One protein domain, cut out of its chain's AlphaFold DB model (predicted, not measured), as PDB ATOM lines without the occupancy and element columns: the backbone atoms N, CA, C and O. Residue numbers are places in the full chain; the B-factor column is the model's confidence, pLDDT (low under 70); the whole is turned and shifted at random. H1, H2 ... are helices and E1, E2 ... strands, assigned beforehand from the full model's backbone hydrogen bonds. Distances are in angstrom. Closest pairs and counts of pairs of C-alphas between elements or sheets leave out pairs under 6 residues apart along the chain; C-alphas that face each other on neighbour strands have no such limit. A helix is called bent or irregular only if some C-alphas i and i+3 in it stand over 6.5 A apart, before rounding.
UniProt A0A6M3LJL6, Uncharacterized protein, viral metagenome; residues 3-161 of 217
ATOM      1  N   LYS A   3     164.772 213.267 105.744       48.94
ATOM      2  CA  LYS A   3     165.512 212.411 104.817       48.94
ATOM      3  C   LYS A   3     166.107 211.267 105.617       48.94
ATOM      4  O   LYS A   3     166.887 211.517 106.536       48.94
ATOM      5  N   LEU A   4     165.717 210.038 105.299       49.56
ATOM      6  CA  LEU A   4     166.364 208.856 105.851       49.56
ATOM      7  C   LEU A   4     167.361 208.358 104.810       49.56
ATOM      8  O   LEU A   4     166.978 208.046 103.685       49.56
ATOM      9  N   ILE A   5     168.640 208.330 105.175       52.78
ATOM     10  CA  ILE A   5     169.687 207.762 104.329       52.78
ATOM     11  C   ILE A   5     169.764 206.275 104.669       52.78
ATOM     12  O   ILE A   5     170.065 205.914 105.809       52.78
ATOM     13  N   THR A   6     169.449 205.420 103.703       59.53
ATOM     14  CA  THR A   6     169.571 203.962 103.825       59.53
ATOM     15  C   THR A   6     170.527 203.442 102.767       59.53
ATOM     16  O   THR A   6     170.509 203.943 101.651       59.53
ATOM     17  N   GLN A   7     171.327 202.429 103.092       48.91
ATOM     18  CA  GLN A   7     172.238 201.817 102.126       48.91
ATOM     19  C   GLN A   7     171.514 200.756 101.293       48.91
ATOM     20  O   GLN A   7     170.774 199.940 101.850       48.91
ATOM     21  N   ASP A   8     171.700 200.786  99.972       60.31
ATOM     22  CA  ASP A   8     171.268 199.711  99.075       60.31
ATOM     23  C   ASP A   8     172.176 198.468  99.194       60.31
ATOM     24  O   ASP A   8     173.152 198.448  99.947       60.31
ATOM     25  N   GLU A   9     171.836 197.400  98.467       53.22
ATOM     26  CA  GLU A   9     172.585 196.132  98.476       53.22
ATOM     27  C   GLU A   9     174.034 196.272  97.967       53.22
ATOM     28  O   GLU A   9     174.864 195.404  98.243       53.22
ATOM     29  N   ASP A  10     174.357 197.388  97.303       59.31
ATOM     30  CA  ASP A  10     175.683 197.731  96.787       59.31
ATOM     31  C   ASP A  10     176.448 198.711  97.704       59.31
ATOM     32  O   ASP A  10     177.587 199.087  97.411       59.31
ATOM     33  N   GLY A  11     175.863 199.104  98.843       63.50
ATOM     34  CA  GLY A  11     176.470 200.004  99.824       63.50
ATOM     35  C   GLY A  11     176.397 201.490  99.460       63.50
ATOM     36  O   GLY A  11     177.110 202.291 100.067       63.50
ATOM     37  N   ASN A  12     175.560 201.875  98.495       64.69
ATOM     38  CA  ASN A  12     175.321 203.273  98.150       64.69
ATOM     39  C   ASN A  12     174.221 203.873  99.024       64.69
ATOM     40  O   ASN A  12     173.188 203.255  99.284       64.69
ATOM     41  N   ASP A  13     174.431 205.120  99.432       58.72
ATOM     42  CA  ASP A  13     173.467 205.897 100.199       58.72
ATOM     43  C   ASP A  13     172.269 206.287  99.313       58.72
ATOM     44  O   ASP A  13     172.365 207.146  98.435       58.72
ATOM     45  N   VAL A  14     171.121 205.660  99.558       57.50
ATOM     46  CA  VAL A  14     169.831 206.009  98.962       57.50
ATOM     47  C   VAL A  14     169.076 206.914  99.932       57.50
ATOM     48  O   VAL A  14     168.729 206.512 101.045       57.50
ATOM     49  N   GLU A  15     168.811 208.151  99.508       47.72
ATOM     50  CA  GLU A  15     167.913 209.061 100.221       47.72
ATOM     51  C   GLU A  15     166.461 208.634  99.985       47.72
ATOM     52  O   GLU A  15     165.919 208.791  98.890       47.72
ATOM     53  N   VAL A  16     165.815 208.111 101.025       52.22
ATOM     54  CA  VAL A  16     164.369 207.886 101.033       52.22
ATOM     55  C   VAL A  16     163.714 209.144 101.600       52.22
ATOM     56  O   VAL A  16     163.907 209.493 102.771       52.22
ATOM     57  N   GLU A  17     162.955 209.851 100.761       51.31
ATOM     58  CA  GLU A  17     162.097 210.947 101.211       51.31
ATOM     59  C   GLU A  17     160.896 210.366 101.955       51.31
ATOM     60  O   GLU A  17     160.063 209.654 101.397       51.31
ATOM     61  N   ILE A  18     160.845 210.642 103.255       55.03
ATOM     62  CA  ILE A  18     159.740 210.251 104.115       55.03
ATOM     63  C   ILE A  18     158.827 211.475 104.264       55.03
ATOM     64  O   ILE A  18     159.202 212.469 104.897       55.03
ATOM     65  N   ASP A  19     157.617 211.385 103.707       57.53
ATOM     66  CA  ASP A  19     156.551 212.405 103.747       57.53
ATOM     67  C   ASP A  19     155.883 212.550 105.130       57.53
ATOM     68  O   ASP A  19     154.687 212.804 105.253       57.53
ATOM     69  N   TYR A  20     156.654 212.407 106.207       57.84
ATOM     70  CA  TYR A  20     156.189 212.672 107.563       57.84
ATOM     71  C   TYR A  20     156.922 213.886 108.135       57.84
ATOM     72  O   TYR A  20     158.140 214.059 107.988       57.84
ATOM     73  N   THR A  21     156.179 214.777 108.790       71.62
ATOM     74  CA  THR A  21     156.789 215.841 109.590       71.62
ATOM     75  C   THR A  21     157.438 215.231 110.840       71.62
ATOM     76  O   THR A  21     156.986 214.192 111.323       71.62
ATOM     77  N   PRO A  22     158.492 215.849 111.404       69.12
ATOM     78  CA  PRO A  22     159.080 215.390 112.666       69.12
ATOM     79  C   PRO A  22     158.039 215.238 113.788       69.12
ATOM     80  O   PRO A  22     158.087 214.272 114.541       69.12
ATOM     81  N   GLU A  23     157.049 216.133 113.820       67.88
ATOM     82  CA  GLU A  23     155.913 216.094 114.749       67.88
ATOM     83  C   GLU A  23     155.028 214.853 114.544       67.88
ATOM     84  O   GLU A  23     154.633 214.210 115.512       67.88
ATOM     85  N   GLN A  24     154.763 214.454 113.296       68.25
ATOM     86  CA  GLN A  24     154.011 213.231 112.997       68.25
ATOM     87  C   GLN A  24     154.784 211.968 113.389       68.25
ATOM     88  O   GLN A  24     154.183 210.990 113.826       68.25
ATOM     89  N   ILE A  25     156.113 211.975 113.253       68.31
ATOM     90  CA  ILE A  25     156.963 210.857 113.683       68.31
ATOM     91  C   ILE A  25     156.934 210.726 115.210       68.31
ATOM     92  O   ILE A  25     156.819 209.612 115.720       68.31
ATOM     93  N   GLU A  26     157.009 211.838 115.942       69.25
ATOM     94  CA  GLU A  26     156.857 211.830 117.401       69.25
ATOM     95  C   GLU A  26     155.462 211.362 117.826       69.25
ATOM     96  O   GLU A  26     155.359 210.509 118.701       69.25
ATOM     97  N   GLU A  27     154.398 211.822 117.165       70.75
ATOM     98  CA  GLU A  27     153.025 211.399 117.470       70.75
ATOM     99  C   GLU A  27     152.781 209.904 117.189       70.75
ATOM    100  O   GLU A  27     152.018 209.235 117.886       70.75
ATOM    101  N   LEU A  28     153.430 209.343 116.165       67.50
ATOM    102  CA  LEU A  28     153.372 207.907 115.886       67.50
ATOM    103  C   LEU A  28     154.152 207.097 116.925       67.50
ATOM    104  O   LEU A  28     153.683 206.037 117.342       67.50
ATOM    105  N   LYS A  29     155.308 207.600 117.376       72.06
ATOM    106  CA  LYS A  29     156.090 206.969 118.448       72.06
ATOM    107  C   LYS A  29     155.325 206.953 119.765       72.06
ATOM    108  O   LYS A  29     155.223 205.894 120.373       72.06
ATOM    109  N   THR A  30     154.719 208.070 120.161       75.50
ATOM    110  CA  THR A  30     153.924 208.129 121.397       75.50
ATOM    111  C   THR A  30     152.721 207.192 121.335       75.50
ATOM    112  O   THR A  30     152.483 206.449 122.281       75.50
ATOM    113  N   LYS A  31     152.008 207.116 120.203       72.81
ATOM    114  CA  LYS A  31     150.907 206.147 120.022       72.81
ATOM    115  C   LYS A  31     151.375 204.692 120.096       72.81
ATOM    116  O   LYS A  31     150.664 203.853 120.654       72.81
ATOM    117  N   ALA A  32     152.547 204.382 119.544       70.25
ATOM    118  CA  ALA A  32     153.133 203.048 119.641       70.25
ATOM    119  C   ALA A  32     153.496 202.704 121.096       70.25
ATOM    120  O   ALA A  32     153.141 201.626 121.578       70.25
ATOM    121  N   GLU A  33     154.116 203.638 121.819       76.19
ATOM    122  CA  GLU A  33     154.446 203.502 123.241       76.19
ATOM    123  C   GLU A  33     153.184 203.328 124.103       76.19
ATOM    124  O   GLU A  33     153.101 202.398 124.906       76.19
ATOM    125  N   GLU A  34     152.139 204.124 123.881       76.25
ATOM    126  CA  GLU A  34     150.854 203.980 124.575       76.25
ATOM    127  C   GLU A  34     150.200 202.615 124.320       76.25
ATOM    128  O   GLU A  34     149.633 202.011 125.234       76.25
ATOM    129  N   SER A  35     150.278 202.099 123.090       71.94
ATOM    130  CA  SER A  35     149.752 200.771 122.756       71.94
ATOM    131  C   SER A  35     150.559 199.655 123.429       71.94
ATOM    132  O   SER A  35     149.966 198.717 123.969       71.94
ATOM    133  N   THR A  36     151.894 199.765 123.472       77.50
ATOM    134  CA  THR A  36     152.745 198.817 124.217       77.50
ATOM    135  C   THR A  36     152.399 198.806 125.703       77.50
ATOM    136  O   THR A  36     152.141 197.739 126.257       77.50
ATOM    137  N   ALA A  37     152.275 199.985 126.314       79.69
ATOM    138  CA  ALA A  37     151.944 200.127 127.723       79.69
ATOM    139  C   ALA A  37     150.577 199.508 128.051       79.69
ATOM    140  O   ALA A  37     150.453 198.791 129.040       79.69
ATOM    141  N   LYS A  38     149.566 199.696 127.191       76.06
ATOM    142  CA  LYS A  38     148.247 199.061 127.361       76.06
ATOM    143  C   LYS A  38     148.318 197.536 127.311       76.06
ATOM    144  O   LYS A  38     147.679 196.872 128.123       76.06
ATOM    145  N   ILE A  39     149.086 196.964 126.382       77.62
ATOM    146  CA  ILE A  39     149.263 195.505 126.291       77.62
ATOM    147  C   ILE A  39     149.958 194.968 127.550       77.62
ATOM    148  O   ILE A  39     149.539 193.934 128.083       77.62
ATOM    149  N   ASP A  40     150.964 195.674 128.062       79.50
ATOM    150  CA  ASP A  40     151.660 195.304 129.297       79.50
ATOM    151  C   ASP A  40     150.747 195.421 130.526       79.50
ATOM    152  O   ASP A  40     150.745 194.541 131.388       79.50
ATOM    153  N   GLU A  41     149.910 196.459 130.593       82.31
ATOM    154  CA  GLU A  41     148.888 196.613 131.632       82.31
ATOM    155  C   GLU A  41     147.858 195.481 131.599       82.31
ATOM    156  O   GLU A  41     147.533 194.921 132.649       82.31
ATOM    157  N   PHE A  42     147.358 195.105 130.417       78.56
ATOM    158  CA  PHE A  42     146.463 193.955 130.279       78.56
ATOM    159  C   PHE A  42     147.147 192.661 130.707       78.56
ATOM    160  O   PHE A  42     146.527 191.838 131.375       78.56
ATOM    161  N   THR A  43     148.424 192.486 130.369       80.00
ATOM    162  CA  THR A  43     149.195 191.297 130.750       80.00
ATOM    163  C   THR A  43     149.330 191.197 132.267       80.00
ATOM    164  O   THR A  43     148.979 190.164 132.832       80.00
ATOM    165  N   LYS A  44     149.698 192.290 132.945       86.00
ATOM    166  CA  LYS A  44     149.757 192.337 134.415       86.00
ATOM    167  C   LYS A  44     148.403 192.061 135.062       86.00
ATOM    168  O   LYS A  44     148.325 191.258 135.982       86.00
ATOM    169  N   LYS A  45     147.323 192.671 134.562       81.62
ATOM    170  CA  LYS A  45     145.966 192.424 135.082       81.62
ATOM    171  C   LYS A  45     145.538 190.969 134.904       81.62
ATOM    172  O   LYS A  45     144.909 190.410 135.796       81.62
ATOM    173  N   ILE A  46     145.882 190.349 133.773       80.31
ATOM    174  CA  ILE A  46     145.628 188.924 133.537       80.31
ATOM    175  C   ILE A  46     146.412 188.077 134.542       80.31
ATOM    176  O   ILE A  46     145.815 187.202 135.157       80.31
ATOM    177  N   GLU A  47     147.698 188.352 134.763       84.50
ATOM    178  CA  GLU A  47     148.521 187.627 135.744       84.50
ATOM    179  C   GLU A  47     147.987 187.781 137.177       84.50
ATOM    180  O   GLU A  47     147.886 186.801 137.915       84.50
ATOM    181  N   GLU A  48     147.581 188.990 137.569       84.62
ATOM    182  CA  GLU A  48     146.966 189.258 138.872       84.62
ATOM    183  C   GLU A  48     145.660 188.476 139.052       84.62
ATOM    184  O   GLU A  48     145.444 187.864 140.102       84.62
ATOM    185  N   LYS A  49     144.807 188.449 138.023       81.88
ATOM    186  CA  LYS A  49     143.533 187.721 138.030       81.88
ATOM    187  C   LYS A  49     143.724 186.207 137.963       81.88
ATOM    188  O   LYS A  49     142.990 185.476 138.622       81.88
ATOM    189  N   GLU A  50     144.721 185.714 137.235       82.31
ATOM    190  CA  GLU A  50     145.098 184.296 137.235       82.31
ATOM    191  C   GLU A  50     145.627 183.873 138.609       82.31
ATOM    192  O   GLU A  50     145.207 182.838 139.123       82.31
ATOM    193  N   ALA A  51     146.442 184.706 139.261       84.00
ATOM    194  CA  ALA A  51     146.890 184.477 140.631       84.00
ATOM    195  C   ALA A  51     145.736 184.561 141.649       84.00
ATOM    196  O   ALA A  51     145.727 183.829 142.640       84.00
ATOM    197  N   GLU A  52     144.750 185.437 141.440       79.56
ATOM    198  CA  GLU A  52     143.526 185.492 142.249       79.56
ATOM    199  C   GLU A  52     142.684 184.221 142.078       79.56
ATOM    200  O   GLU A  52     142.236 183.641 143.070       79.56
ATOM    201  N   LEU A  53     142.534 183.740 140.844       79.94
ATOM    202  CA  LEU A  53     141.826 182.503 140.527       79.94
ATOM    203  C   LEU A  53     142.560 181.290 141.109       79.94
ATOM    204  O   LEU A  53     141.931 180.404 141.685       79.94
ATOM    205  N   GLU A  54     143.888 181.263 141.036       79.81
ATOM    206  CA  GLU A  54     144.708 180.230 141.663       79.81
ATOM    207  C   GLU A  54     144.582 180.270 143.187       79.81
ATOM    208  O   GLU A  54     144.377 179.226 143.798       79.81
ATOM    209  N   LYS A  55     144.566 181.460 143.803       77.06
ATOM    210  CA  LYS A  55     144.268 181.625 145.234       77.06
ATOM    211  C   LYS A  55     142.850 181.188 145.590       77.06
ATOM    212  O   LYS A  55     142.643 180.663 146.676       77.06
ATOM    213  N   LEU A  56     141.857 181.416 144.731       70.44
ATOM    214  CA  LEU A  56     140.473 180.966 144.928       70.44
ATOM    215  C   LEU A  56     140.347 179.447 144.801       70.44
ATOM    216  O   LEU A  56     139.660 178.830 145.609       70.44
ATOM    217  N   ARG A  57     141.070 178.832 143.863       67.81
ATOM    218  CA  ARG A  57     141.206 177.372 143.768       67.81
ATOM    219  C   ARG A  57     141.961 176.805 144.965       67.81
ATOM    220  O   ARG A  57     141.567 175.793 145.523       67.81
ATOM    221  N   SER A  58     143.013 177.483 145.411       65.88
ATOM    222  CA  SER A  58     143.799 177.072 146.568       65.88
ATOM    223  C   SER A  58     143.130 177.431 147.896       65.88
ATOM    224  O   SER A  58     143.575 176.938 148.926       65.88
ATOM    225  N   LYS A  59     142.077 178.266 147.925       56.59
ATOM    226  CA  LYS A  59     141.265 178.567 149.123       56.59
ATOM    227  C   LYS A  59     140.522 177.334 149.641       56.59
ATOM    228  O   LYS A  59     140.071 177.381 150.786       56.59
ATOM    229  N   ASP A  60     140.515 176.226 148.894       52.44
ATOM    230  CA  ASP A  60     140.307 174.886 149.451       52.44
ATOM    231  C   ASP A  60     141.175 174.662 150.707       52.44
ATOM    232  O   ASP A  60     140.698 174.116 151.691       52.44
ATOM    233  N   LEU A  61     142.392 175.216 150.793       52.69
ATOM    234  CA  LEU A  61     143.280 175.118 151.964       52.69
ATOM    235  C   LEU A  61     142.739 175.770 153.254       52.69
ATOM    236  O   LEU A  61     143.280 175.512 154.327       52.69
ATOM    237  N   ASN A  62     141.651 176.550 153.212       59.84
ATOM    238  CA  ASN A  62     140.973 177.078 154.407       59.84
ATOM    239  C   ASN A  62     139.956 176.079 155.006       59.84
ATOM    240  O   ASN A  62     138.930 176.462 155.578       59.84
ATOM    241  N   PHE A  63     140.259 174.779 154.912       64.25
ATOM    242  CA  PHE A  63     139.438 173.684 155.428       64.25
ATOM    243  C   PHE A  63     139.071 173.821 156.918       64.25
ATOM    244  O   PHE A  63     138.051 173.267 157.322       64.25
ATOM    245  N   SER A  64     139.844 174.538 157.749       66.62
ATOM    246  CA  SER A  64     139.511 174.713 159.176       66.62
ATOM    247  C   SER A  64     138.249 175.558 159.374       66.62
ATOM    248  O   SER A  64     137.295 175.093 159.992       66.62
ATOM    249  N   LYS A  65     138.178 176.737 158.744       69.75
ATOM    250  CA  LYS A  65     136.994 177.611 158.781       69.75
ATOM    251  C   LYS A  65     135.783 176.987 158.097       69.75
ATOM    252  O   LYS A  65     134.654 177.281 158.471       69.75
ATOM    253  N   TYR A  66     135.999 176.142 157.089       71.12
ATOM    254  CA  TYR A  66     134.917 175.387 156.459       71.12
ATOM    255  C   TYR A  66     134.382 174.284 157.386       71.12
ATOM    256  O   TYR A  66     133.172 174.104 157.477       71.12
ATOM    257  N   ARG A  67     135.244 173.575 158.131       75.25
ATOM    258  CA  ARG A  67     134.823 172.530 159.087       75.25
ATOM    259  C   ARG A  67     133.991 173.075 160.246       75.25
ATOM    260  O   ARG A  67     133.061 172.391 160.660       75.25
ATOM    261  N   GLU A  68     134.300 174.280 160.718       79.69
ATOM    262  CA  GLU A  68     133.617 174.943 161.842       79.69
ATOM    263  C   GLU A  68     132.221 175.499 161.492       79.69
ATOM    264  O   GLU A  68     131.457 175.834 162.393       79.69
ATOM    265  N   LYS A  69     131.859 175.570 160.202       80.19
ATOM    266  CA  LYS A  69     130.550 176.059 159.736       80.19
ATOM    267  C   LYS A  69     129.450 174.999 159.799       80.19
ATOM    268  O   LYS A  69     129.690 173.802 159.596       80.19
ATOM    269  N   THR A  70     128.214 175.459 159.982       86.75
ATOM    270  CA  THR A  70     127.004 174.631 159.847       86.75
ATOM    271  C   THR A  70     126.753 174.232 158.383       86.75
ATOM    272  O   THR A  70     127.300 174.841 157.463       86.75
ATOM    273  N   GLU A  71     125.947 173.195 158.127       82.19
ATOM    274  CA  GLU A  71     125.687 172.719 156.751       82.19
ATOM    275  C   GLU A  71     125.047 173.782 155.841       82.19
ATOM    276  O   GLU A  71     125.363 173.857 154.652       82.19
ATOM    277  N   GLU A  72     124.199 174.652 156.392       81.31
ATOM    278  CA  GLU A  72     123.574 175.746 155.639       81.31
ATOM    279  C   GLU A  72     124.583 176.840 155.260       81.31
ATOM    280  O   GLU A  72     124.569 177.362 154.144       81.31
ATOM    281  N   GLU A  73     125.507 177.161 156.165       80.94
ATOM    282  CA  GLU A  73     126.588 178.115 155.912       80.94
ATOM    283  C   GLU A  73     127.629 177.562 154.936       80.94
ATOM    284  O   GLU A  73     128.218 178.332 154.174       80.94
ATOM    285  N   LYS A  74     127.844 176.240 154.927       79.44
ATOM    286  CA  LYS A  74     128.692 175.551 153.943       79.44
ATOM    287  C   LYS A  74     128.110 175.661 152.540       79.44
ATOM    288  O   LYS A  74     128.826 176.093 151.643       79.44
ATOM    289  N   LYS A  75     126.814 175.383 152.363       82.19
ATOM    290  CA  LYS A  75     126.139 175.543 151.062       82.19
ATOM    291  C   LYS A  75     126.208 176.973 150.538       82.19
ATOM    292  O   LYS A  75     126.627 177.177 149.405       82.19
ATOM    293  N   LYS A  76     125.886 177.969 151.373       82.19
ATOM    294  CA  LYS A  76     125.994 179.389 150.982       82.19
ATOM    295  C   LYS A  76     127.422 179.778 150.603       82.19
ATOM    296  O   LYS A  76     127.626 180.562 149.682       82.19
ATOM    297  N   TRP A  77     128.412 179.242 151.314       78.12
ATOM    298  CA  TRP A  77     129.816 179.502 151.021       78.12
ATOM    299  C   TRP A  77     130.265 178.851 149.706       78.12
ATOM    300  O   TRP A  77     130.938 179.507 148.922       78.12
ATOM    301  N   GLU A  78     129.851 177.614 149.424       77.94
ATOM    302  CA  GLU A  78     130.126 176.933 148.150       77.94
ATOM    303  C   GLU A  78     129.457 177.615 146.954       77.94
ATOM    304  O   GLU A  78     130.058 177.723 145.888       77.94
ATOM    305  N   GLU A  79     128.215 178.073 147.116       82.31
ATOM    306  CA  GLU A  79     127.493 178.813 146.079       82.31
ATOM    307  C   GLU A  79     128.150 180.167 145.796       82.31
ATOM    308  O   GLU A  79     128.361 180.498 144.630       82.31
ATOM    309  N   GLY A  80     128.553 180.900 146.841       79.56
ATOM    310  CA  GLY A  80     129.314 182.143 146.695       79.56
ATOM    311  C   GLY A  80     130.646 181.921 145.980       79.56
ATOM    312  O   GLY A  80     130.953 182.613 145.020       79.56
ATOM    313  N   LEU A  81     131.391 180.879 146.357       75.00
ATOM    314  CA  LEU A  81     132.696 180.582 145.761       75.00
ATOM    315  C   LEU A  81     132.584 180.163 144.288       75.00
ATOM    316  O   LEU A  81     133.424 180.537 143.474       75.00
ATOM    317  N   LYS A  82     131.525 179.432 143.915       78.12
ATOM    318  CA  LYS A  82     131.210 179.145 142.505       78.12
ATOM    319  C   LYS A  82     130.869 180.416 141.724       78.12
ATOM    320  O   LYS A  82     131.241 180.499 140.555       78.12
ATOM    321  N   GLY A  83     130.173 181.366 142.350       79.81
ATOM    322  CA  GLY A  83     129.891 182.687 141.787       79.81
ATOM    323  C   GLY A  83     131.173 183.473 141.525       79.81
ATOM    324  O   GLY A  83     131.449 183.795 140.373       79.81
ATOM    325  N   ASP A  84     131.995 183.658 142.558       76.44
ATOM    326  CA  ASP A  84     133.254 184.410 142.495       76.44
ATOM    327  C   ASP A  84     134.227 183.810 141.464       76.44
ATOM    328  O   ASP A  84     134.826 184.520 140.662       76.44
ATOM    329  N   VAL A  85     134.375 182.477 141.435       75.06
ATOM    330  CA  VAL A  85     135.243 181.802 140.452       75.06
ATOM    331  C   VAL A  85     134.740 182.013 139.028       75.06
ATOM    332  O   VAL A  85     135.548 182.168 138.111       75.06
ATOM    333  N   LYS A  86     133.419 182.003 138.824       79.50
ATOM    334  CA  LYS A  86     132.829 182.237 137.509       79.50
ATOM    335  C   LYS A  86     133.018 183.688 137.069       79.50
ATOM    336  O   LYS A  86     133.408 183.906 135.931       79.50
ATOM    337  N   GLU A  87     132.813 184.645 137.967       82.56
ATOM    338  CA  GLU A  87     133.018 186.071 137.700       82.56
ATOM    339  C   GLU A  87     134.472 186.365 137.308       82.56
ATOM    340  O   GLU A  87     134.716 186.908 136.235       82.56
ATOM    341  N   VAL A  88     135.450 185.891 138.091       77.25
ATOM    342  CA  VAL A  88     136.880 186.063 137.768       77.25
ATOM    343  C   VAL A  88     137.245 185.380 136.443       77.25
ATOM    344  O   VAL A  88     138.077 185.885 135.688       77.25
ATOM    345  N   TYR A  89     136.627 184.240 136.120       78.62
ATOM    346  CA  TYR A  89     136.845 183.562 134.842       78.62
ATOM    347  C   TYR A  89     136.269 184.343 133.652       78.62
ATOM    348  O   TYR A  89     136.925 184.450 132.613       78.62
ATOM    349  N   ASP A  90     135.065 184.896 133.799       80.81
ATOM    350  CA  ASP A  90     134.417 185.711 132.772       80.81
ATOM    351  C   ASP A  90     135.204 187.017 132.543       80.81
ATOM    352  O   ASP A  90     135.484 187.367 131.395       80.81
ATOM    353  N   GLU A  91     135.679 187.673 133.607       82.25
ATOM    354  CA  GLU A  91     136.587 188.829 133.522       82.25
ATOM    355  C   GLU A  91     137.901 188.488 132.805       82.25
ATOM    356  O   GLU A  91     138.336 189.216 131.910       82.25
ATOM    357  N   LEU A  92     138.529 187.355 133.146       77.25
ATOM    358  CA  LEU A  92     139.749 186.889 132.479       77.25
ATOM    359  C   LEU A  92     139.536 186.649 130.989       77.25
ATOM    360  O   LEU A  92     140.427 186.925 130.183       77.25
ATOM    361  N   LYS A  93     138.373 186.116 130.612       82.94
ATOM    362  CA  LYS A  93     138.030 185.890 129.213       82.94
ATOM    363  C   LYS A  93     137.931 187.216 128.460       82.94
ATOM    364  O   LYS A  93     138.563 187.343 127.413       82.94
ATOM    365  N   VAL A  94     137.220 188.198 129.015       88.19
ATOM    366  CA  VAL A  94     137.089 189.537 128.418       88.19
ATOM    367  C   VAL A  94     138.457 190.205 128.276       88.19
ATOM    368  O   VAL A  94     138.802 190.642 127.184       88.19
ATOM    369  N   LEU A  95     139.291 190.195 129.320       80.50
ATOM    370  CA  LEU A  95     140.635 190.786 129.268       80.50
ATOM    371  C   LEU A  95     141.540 190.114 128.224       80.50
ATOM    372  O   LEU A  95     142.326 190.784 127.551       80.50
ATOM    373  N   LYS A  96     141.440 188.789 128.059       80.69
ATOM    374  CA  LYS A  96     142.177 188.055 127.016       80.69
ATOM    375  C   LYS A  96     141.699 188.436 125.618       80.69
ATOM    376  O   LYS A  96     142.535 188.637 124.739       80.69
ATOM    377  N   GLU A  97     140.392 188.556 125.417       85.50
ATOM    378  CA  GLU A  97     139.813 189.003 124.148       85.50
ATOM    379  C   GLU A  97     140.233 190.443 123.826       85.50
ATOM    380  O   GLU A  97     140.765 190.690 122.744       85.50
ATOM    381  N   GLU A  98     140.117 191.375 124.774       82.50
ATOM    382  CA  GLU A  98     140.555 192.768 124.614       82.50
ATOM    383  C   GLU A  98     142.039 192.857 124.249       82.50
ATOM    384  O   GLU A  98     142.391 193.498 123.255       82.50
ATOM    385  N   ARG A  99     142.908 192.131 124.964       83.56
ATOM    386  CA  ARG A  99     144.341 192.052 124.650       83.56
ATOM    387  C   ARG A  99     144.589 191.550 123.226       83.56
ATOM    388  O   ARG A  99     145.446 192.098 122.534       83.56
ATOM    389  N   ILE A 100     143.879 190.509 122.786       82.94
ATOM    390  CA  ILE A 100     144.011 189.983 121.420       82.94
ATOM    391  C   ILE A 100     143.582 191.046 120.412       82.94
ATOM    392  O   ILE A 100     144.332 191.304 119.477       82.94
ATOM    393  N   THR A 101     142.436 191.703 120.617       84.81
ATOM    394  CA  THR A 101     141.960 192.742 119.689       84.81
ATOM    395  C   THR A 101     142.909 193.932 119.599       84.81
ATOM    396  O   THR A 101     143.100 194.493 118.520       84.81
ATOM    397  N   GLU A 102     143.537 194.320 120.707       82.06
ATOM    398  CA  GLU A 102     144.494 195.420 120.715       82.06
ATOM    399  C   GLU A 102     145.804 195.018 120.031       82.06
ATOM    400  O   GLU A 102     146.335 195.774 119.215       82.06
ATOM    401  N   LYS A 103     146.267 193.778 120.256       82.69
ATOM    402  CA  LYS A 103     147.392 193.203 119.514       82.69
ATOM    403  C   LYS A 103     147.092 193.188 118.012       82.69
ATOM    404  O   LYS A 103     147.902 193.692 117.242       82.69
ATOM    405  N   THR A 104     145.942 192.672 117.574       84.44
ATOM    406  CA  THR A 104     145.612 192.609 116.139       84.44
ATOM    407  C   THR A 104     145.538 193.993 115.509       84.44
ATOM    408  O   THR A 104     146.134 194.195 114.460       84.44
ATOM    409  N   LYS A 105     144.909 194.980 116.165       84.38
ATOM    410  CA  LYS A 105     144.866 196.366 115.661       84.38
ATOM    411  C   LYS A 105     146.261 196.950 115.461       84.38
ATOM    412  O   LYS A 105     146.521 197.581 114.437       84.38
ATOM    413  N   ARG A 106     147.153 196.734 116.431       81.62
ATOM    414  CA  ARG A 106     148.539 197.190 116.359       81.62
ATOM    415  C   ARG A 106     149.264 196.544 115.176       81.62
ATOM    416  O   ARG A 106     149.775 197.257 114.315       81.62
ATOM    417  N   PHE A 107     149.207 195.217 115.060       83.19
ATOM    418  CA  PHE A 107     149.802 194.503 113.927       83.19
ATOM    419  C   PHE A 107     149.205 194.929 112.582       83.19
ATOM    420  O   PHE A 107     149.956 195.128 111.633       83.19
ATOM    421  N   ASP A 108     147.894 195.144 112.492       86.06
ATOM    422  CA  ASP A 108     147.239 195.612 111.268       86.06
ATOM    423  C   ASP A 108     147.696 197.021 110.874       86.06
ATOM    424  O   ASP A 108     147.908 197.292 109.690       86.06
ATOM    425  N   SER A 109     147.870 197.926 111.842       84.00
ATOM    426  CA  SER A 109     148.391 199.272 111.570       84.00
ATOM    427  C   SER A 109     149.829 199.240 111.055       84.00
ATOM    428  O   SER A 109     150.114 199.834 110.014       84.00
ATOM    429  N   ALA A 110     150.708 198.480 111.711       83.06
ATOM    430  CA  ALA A 110     152.092 198.331 111.287       83.06
ATOM    431  C   ALA A 110     152.181 197.610 109.926       83.06
ATOM    432  O   ALA A 110     152.915 198.048 109.043       83.06
ATOM    433  N   LYS A 111     151.343 196.593 109.681       86.56
ATOM    434  CA  LYS A 111     151.255 195.889 108.395       86.56
ATOM    435  C   LYS A 111     150.876 196.849 107.271       86.56
ATOM    436  O   LYS A 111     151.513 196.846 106.220       86.56
ATOM    437  N   LYS A 112     149.863 197.694 107.485       86.69
ATOM    438  CA  LYS A 112     149.451 198.715 106.509       86.69
ATOM    439  C   LYS A 112     150.564 199.722 106.238       86.69
ATOM    440  O   LYS A 112     150.791 200.040 105.074       86.69
ATOM    441  N   ALA A 113     151.264 200.185 107.273       84.81
ATOM    442  CA  ALA A 113     152.389 201.105 107.120       84.81
ATOM    443  C   ALA A 113     153.515 200.486 106.274       84.81
ATOM    444  O   ALA A 113     153.954 201.091 105.295       84.81
ATOM    445  N   VAL A 114     153.910 199.245 106.574       85.62
ATOM    446  CA  VAL A 114     154.957 198.534 105.828       85.62
ATOM    447  C   VAL A 114     154.533 198.288 104.380       85.62
ATOM    448  O   VAL A 114     155.272 198.622 103.457       85.62
ATOM    449  N   LEU A 115     153.323 197.779 104.145       84.94
ATOM    450  CA  LEU A 115     152.811 197.555 102.790       84.94
ATOM    451  C   LEU A 115     152.700 198.850 101.982       84.94
ATOM    452  O   LEU A 115     153.011 198.849 100.792       84.94
ATOM    453  N   SER A 116     152.290 199.951 102.614       85.94
ATOM    454  CA  SER A 116     152.276 201.270 101.980       85.94
ATOM    455  C   SER A 116     153.690 201.719 101.609       85.94
ATOM    456  O   SER A 116     153.889 202.219 100.508       85.94
ATOM    457  N   SER A 117     154.678 201.490 102.479       84.44
ATOM    458  CA  SER A 117     156.074 201.861 102.210       84.44
ATOM    459  C   SER A 117     156.719 201.040 101.085       84.44
ATOM    460  O   SER A 117     157.532 201.566 100.335       84.44
ATOM    461  N   LEU A 118     156.349 199.761 100.937       84.75
ATOM    462  CA  LEU A 118     156.963 198.849  99.963       84.75
ATOM    463  C   LEU A 118     156.287 198.879  98.587       84.75
ATOM    464  O   LEU A 118     156.958 198.756  97.560       84.75
ATOM    465  N   ALA A 119     154.959 198.996  98.562       83.88
ATOM    466  CA  ALA A 119     154.155 198.859  97.349       83.88
ATOM    467  C   ALA A 119     153.381 200.130  96.958       83.88
ATOM    468  O   ALA A 119     152.751 200.139  95.899       83.88
ATOM    469  N   GLY A 120     153.418 201.200  97.765       85.25
ATOM    470  CA  GLY A 120     152.710 202.451  97.475       85.25
ATOM    471  C   GLY A 120     151.211 202.215  97.309       85.25
ATOM    472  O   GLY A 120     150.572 201.665  98.205       85.25
ATOM    473  N   ASP A 121     150.662 202.552  96.142       84.12
ATOM    474  CA  ASP A 121     149.245 202.350  95.797       84.12
ATOM    475  C   ASP A 121     148.968 201.059  95.007       84.12
ATOM    476  O   ASP A 121     147.822 200.766  94.674       84.12
ATOM    477  N   ASN A 122     149.991 200.247  94.713       85.75
ATOM    478  CA  ASN A 122     149.822 199.032  93.915       85.75
ATOM    479  C   ASN A 122     149.182 197.901  94.744       85.75
ATOM    480  O   ASN A 122     149.857 197.204  95.504       85.75
ATOM    481  N   GLU A 123     147.870 197.707  94.588       88.19
ATOM    482  CA  GLU A 123     147.111 196.680  95.315       88.19
ATOM    483  C   GLU A 123     147.540 195.244  94.988       88.19
ATOM    484  O   GLU A 123     147.554 194.393  95.881       88.19
ATOM    485  N   ASP A 124     147.912 194.961  93.740       86.25
ATOM    486  CA  ASP A 124     148.312 193.614  93.318       86.25
ATOM    487  C   ASP A 124     149.654 193.222  93.936       86.25
ATOM    488  O   ASP A 124     149.840 192.095  94.409       86.25
ATOM    489  N   LEU A 125     150.574 194.184  94.018       83.88
ATOM    490  CA  LEU A 125     151.852 193.996  94.688       83.88
ATOM    491  C   LEU A 125     151.662 193.833  96.199       83.88
ATOM    492  O   LEU A 125     152.263 192.934  96.780       83.88
ATOM    493  N   LYS A 126     150.772 194.612  96.833       88.19
ATOM    494  CA  LYS A 126     150.421 194.429  98.255       88.19
ATOM    495  C   LYS A 126     149.918 193.014  98.534       88.19
ATOM    496  O   LYS A 126     150.438 192.363  99.435       88.19
ATOM    497  N   LYS A 127     148.966 192.517  97.737       90.12
ATOM    498  CA  LYS A 127     148.430 191.150  97.872       90.12
ATOM    499  C   LYS A 127     149.503 190.088  97.661       90.12
ATOM    500  O   LYS A 127     149.543 189.101  98.387       90.12
ATOM    501  N   SER A 128     150.392 190.298  96.692       86.25
ATOM    502  CA  SER A 128     151.497 189.372  96.427       86.25
ATOM    503  C   SER A 128     152.453 189.296  97.620       86.25
ATOM    504  O   SER A 128     152.786 188.196  98.059       86.25
ATOM    505  N   ILE A 129     152.828 190.445  98.200       87.50
ATOM    506  CA  ILE A 129     153.667 190.513  99.407       87.50
ATOM    507  C   ILE A 129     152.966 189.838 100.583       87.50
ATOM    508  O   ILE A 129     153.602 189.071 101.292       87.50
ATOM    509  N   GLU A 130     151.670 190.082 100.791       89.69
ATOM    510  CA  GLU A 130     150.901 189.443 101.865       89.69
ATOM    511  C   GLU A 130     150.873 187.920 101.740       89.69
ATOM    512  O   GLU A 130     151.143 187.223 102.718       89.69
ATOM    513  N   ASN A 131     150.587 187.405 100.543       89.12
ATOM    514  CA  ASN A 131     150.569 185.968 100.287       89.12
ATOM    515  C   ASN A 131     151.952 185.357 100.529       89.12
ATOM    516  O   ASN A 131     152.070 184.349 101.218       89.12
ATOM    517  N   ARG A 132     153.010 186.011 100.039       86.69
ATOM    518  CA  ARG A 132     154.381 185.531 100.225       86.69
ATOM    519  C   ARG A 132     154.847 185.647 101.677       86.69
ATOM    520  O   ARG A 132     155.588 184.794 102.147       86.69
ATOM    521  N   ALA A 133     154.388 186.660 102.408       87.19
ATOM    522  CA  ALA A 133     154.641 186.818 103.836       87.19
ATOM    523  C   ALA A 133     153.954 185.717 104.671       87.19
ATOM    524  O   ALA A 133     154.485 185.324 105.711       87.19
ATOM    525  N   ALA A 134     152.807 185.201 104.215       87.19
ATOM    526  CA  ALA A 134     152.090 184.101 104.861       87.19
ATOM    527  C   ALA A 134     152.789 182.737 104.703       87.19
ATOM    528  O   ALA A 134     152.583 181.855 105.533       87.19
ATOM    529  N   ASP A 135     153.650 182.578 103.691       85.69
ATOM    530  CA  ASP A 135     154.449 181.361 103.493       85.69
ATOM    531  C   ASP A 135     155.565 181.199 104.545       85.69
ATOM    532  O   ASP A 135     156.112 180.106 104.721       85.69
ATOM    533  N   PHE A 136     155.938 182.273 105.254       85.44
ATOM    534  CA  PHE A 136     156.966 182.206 106.294       85.44
ATOM    535  C   PHE A 136     156.446 181.489 107.545       85.44
ATOM    536  O   PHE A 136     155.340 181.727 108.023       85.44
ATOM    537  N   VAL A 137     157.287 180.634 108.132       79.94
ATOM    538  CA  VAL A 137     156.909 179.802 109.282       79.94
ATOM    539  C   VAL A 137     156.635 180.646 110.540       79.94
ATOM    540  O   VAL A 137     157.444 181.485 110.947       79.94
ATOM    541  N   GLY A 138     155.509 180.363 111.203       79.69
ATOM    542  CA  GLY A 138     155.098 180.971 112.477       79.69
ATOM    543  C   GLY A 138     154.430 182.341 112.330       79.69
ATOM    544  O   GLY A 138     154.379 182.898 111.241       79.69
ATOM    545  N   GLU A 139     153.941 182.909 113.433       78.38
ATOM    546  CA  GLU A 139     153.415 184.282 113.481       78.38
ATOM    547  C   GLU A 139     154.503 185.253 113.957       78.38
ATOM    548  O   GLU A 139     155.316 184.901 114.812       78.38
ATOM    549  N   ALA A 140     154.519 186.477 113.424       80.06
ATOM    550  CA  ALA A 140     155.406 187.521 113.931       80.06
ATOM    551  C   ALA A 140     155.005 187.902 115.365       80.06
ATOM    552  O   ALA A 140     153.829 188.157 115.643       80.06
ATOM    553  N   GLN A 141     155.973 187.937 116.283       77.56
ATOM    554  CA  GLN A 141     155.714 188.304 117.676       77.56
ATOM    555  C   GLN A 141     155.924 189.792 117.937       77.56
ATOM    556  O   GLN A 141     155.295 190.337 118.846       77.56
ATOM    557  N   THR A 142     156.730 190.454 117.104       79.94
ATOM    558  CA  THR A 142     157.013 191.891 117.173       79.94
ATOM    559  C   THR A 142     156.721 192.597 115.846       79.94
ATOM    560  O   THR A 142     156.619 191.968 114.788       79.94
ATOM    561  N   GLU A 143     156.583 193.924 115.898       79.31
ATOM    562  CA  GLU A 143     156.431 194.762 114.699       79.31
ATOM    563  C   GLU A 143     157.668 194.685 113.796       79.31
ATOM    564  O   GLU A 143     157.523 194.576 112.585       79.31
ATOM    565  N   GLU A 144     158.869 194.642 114.378       82.06
ATOM    566  CA  GLU A 144     160.131 194.523 113.638       82.06
ATOM    567  C   GLU A 144     160.245 193.185 112.894       82.06
ATOM    568  O   GLU A 144     160.666 193.135 111.737       82.06
ATOM    569  N   GLU A 145     159.848 192.079 113.532       83.81
ATOM    570  CA  GLU A 145     159.819 190.766 112.883       83.81
ATOM    571  C   GLU A 145     158.821 190.735 111.731       83.81
ATOM    572  O   GLU A 145     159.098 190.150 110.681       83.81
ATOM    573  N   MET A 146     157.661 191.364 111.924       86.12
ATOM    574  CA  MET A 146     156.663 191.500 110.879       86.12
ATOM    575  C   MET A 146     157.227 192.327 109.721       86.12
ATOM    576  O   MET A 146     157.259 191.839 108.595       86.12
ATOM    577  N   GLU A 147     157.780 193.508 109.982       84.81
ATOM    578  CA  GLU A 147     158.405 194.345 108.959       84.81
ATOM    579  C   GLU A 147     159.485 193.586 108.180       84.81
ATOM    580  O   GLU A 147     159.475 193.577 106.947       84.81
ATOM    581  N   LYS A 148     160.380 192.881 108.879       85.44
ATOM    582  CA  LYS A 148     161.437 192.080 108.257       85.44
ATOM    583  C   LYS A 148     160.869 191.003 107.332       85.44
ATOM    584  O   LYS A 148     161.373 190.841 106.223       85.44
ATOM    585  N   ARG A 149     159.807 190.304 107.745       87.19
ATOM    586  CA  ARG A 149     159.125 189.299 106.911       87.19
ATOM    587  C   ARG A 149     158.506 189.914 105.662       87.19
ATOM    588  O   ARG A 149     158.684 189.377 104.575       87.19
ATOM    589  N   PHE A 150     157.819 191.048 105.790       88.06
ATOM    590  CA  PHE A 150     157.210 191.738 104.647       88.06
ATOM    591  C   PHE A 150     158.266 192.292 103.677       88.06
ATOM    592  O   PHE A 150     158.094 192.194 102.462       88.06
ATOM    593  N   ARG A 151     159.398 192.796 104.184       85.00
ATOM    594  CA  ARG A 151     160.548 193.195 103.356       85.00
ATOM    595  C   ARG A 151     161.171 192.002 102.629       85.00
ATOM    596  O   ARG A 151     161.424 192.093 101.434       85.00
ATOM    597  N   GLN A 152     161.364 190.874 103.308       85.69
ATOM    598  CA  GLN A 152     161.869 189.646 102.680       85.69
ATOM    599  C   GLN A 152     160.908 189.111 101.613       85.69
ATOM    600  O   GLN A 152     161.342 188.772 100.515       85.69
ATOM    601  N   ALA A 153     159.605 189.093 101.898       87.25
ATOM    602  CA  ALA A 153     158.571 188.736 100.931       87.25
ATOM    603  C   ALA A 153     158.638 189.620  99.677       87.25
ATOM    604  O   ALA A 153     158.571 189.115  98.558       87.25
ATOM    605  N   TYR A 154     158.826 190.928  99.857       85.88
ATOM    606  CA  TYR A 154     158.978 191.877  98.759       85.88
ATOM    607  C   TYR A 154     160.215 191.614  97.893       85.88
ATOM    608  O   TYR A 154     160.106 191.637  96.666       85.88
ATOM    609  N   VAL A 155     161.367 191.336  98.511       86.12
ATOM    610  CA  VAL A 155     162.601 190.981  97.789       86.12
ATOM    611  C   VAL A 155     162.383 189.722  96.956       86.12
ATOM    612  O   VAL A 155     162.632 189.750  95.756       86.12
ATOM    613  N   LEU A 156     161.808 188.667  97.542       84.50
ATOM    614  CA  LEU A 156     161.535 187.415  96.828       84.50
ATOM    615  C   LEU A 156     160.625 187.620  95.610       84.50
ATOM    616  O   LEU A 156     160.879 187.050  94.555       84.50
ATOM    617  N   ILE A 157     159.598 188.464  95.726       84.56
ATOM    618  CA  ILE A 157     158.696 188.778  94.607       84.56
ATOM    619  C   ILE A 157     159.424 189.547  93.502       84.56
ATOM    620  O   ILE A 157     159.192 189.300  92.321       84.56
ATOM    621  N   LYS A 158     160.305 190.485  93.866       78.69
ATOM    622  CA  LYS A 158     161.105 191.228  92.886       78.69
ATOM    623  C   LYS A 158     162.139 190.339  92.197       78.69
ATOM    624  O   LYS A 158     162.294 190.439  90.980       78.69
ATOM    625  N   GLU A 159     162.809 189.466  92.943       67.19
ATOM    626  CA  GLU A 159     163.812 188.527  92.426       67.19
ATOM    627  C   GLU A 159     163.214 187.386  91.588       67.19
ATOM    628  O   GLU A 159     163.886 186.882  90.690       67.19
ATOM    629  N   GLU A 160     161.953 187.008  91.823       58.12
ATOM    630  CA  GLU A 160     161.210 186.036  91.005       58.12
ATOM    631  C   GLU A 160     160.819 186.569  89.617       58.12
ATOM    632  O   GLU A 160     160.308 185.804  88.793       58.12
ATOM    633  N   SER A 161     161.110 187.839  89.301       52.56
ATOM    634  CA  SER A 161     161.113 188.295  87.908       52.56
ATOM    635  C   SER A 161     162.064 187.375  87.137       52.56
ATOM    636  O   SER A 161     163.257 187.375  87.450       52.56
TER     637      SER A 161
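Overview. This is residues 3 to 161 of the 217 residues of an uncharacterized protein of viral metagenome (UniProt A0A6M3LJL6). What stands out first? A long helical hairpin of H1 and H2 makes the length; H3 and H4 pack as a small head on the last part of H2, and a small hairpin, E1 and E2, leads into H1 near that end. What is it built of? The printed part has 159 residues with two named strands, antiparallel in the order E1 - E2, then four named helices, H1 to H4; the class is mostly helix. How large is it? It is extended, with a radius of gyration of the C-alphas of 25.3 A and spans of 82 by 36 by 26 A.

Along the chain. Where are the strands? E1, residues 3 to 7, begins at C-alpha 3 at (165.512, 212.411, 104.817), and E2 is residues 13 to 18. Where are the helices? H1, residues 22 to 67, is 67.7 A long and irregular, with a kink of 51 degrees near residue 61; C-alphas 61 and 64 are 8.1 A apart. H2, residues 71 to 119, is 70.9 A long. H3 is residues 123 to 134, and H4, residues 143 to 159, ends at C-alpha 159 at (163.812, 188.527, 92.426).

Arrangement. How do the strands pair? In their hairpin, N 6 and O 14 are 3.0 A apart, within hydrogen-bond range; both strands are apart from H2, H3 and H4. What does the hub, H2, touch? H1 touches it in a helical hairpin at a shallow tilt of 19 degrees, opposite ways, the closest C-alphas, of Ile 39 and Arg 99, 6.2 A apart. With residues 115 to 119 alone it touches H3 (closest C-alphas Ala 119 and Lys 126, 5.9 A), and with 107 to 118 alone H4 (Val 114 and Glu 147, 6.3 A). How do H3 and H4 meet? They touch at a steep tilt of 66 degrees, the closest C-alphas, of Ala 133 and Ala 153, 5.3 A apart. Are the helix backbones whole? Every O i to N i+4 pair is within hydrogen-bond range in H2, H3 and H4, and 36 of 42 in H1.

Size, cuts and confidence. How far does it reach? The C-alphas farthest apart, of Asn 12 and Thr 70, are 83.4 A apart; the printed part has no cut and no long link. Where is confidence low? pLDDT is under 70 at residues 3 to 20, 22 to 26, 28, 57 to 65 and 159 to 161.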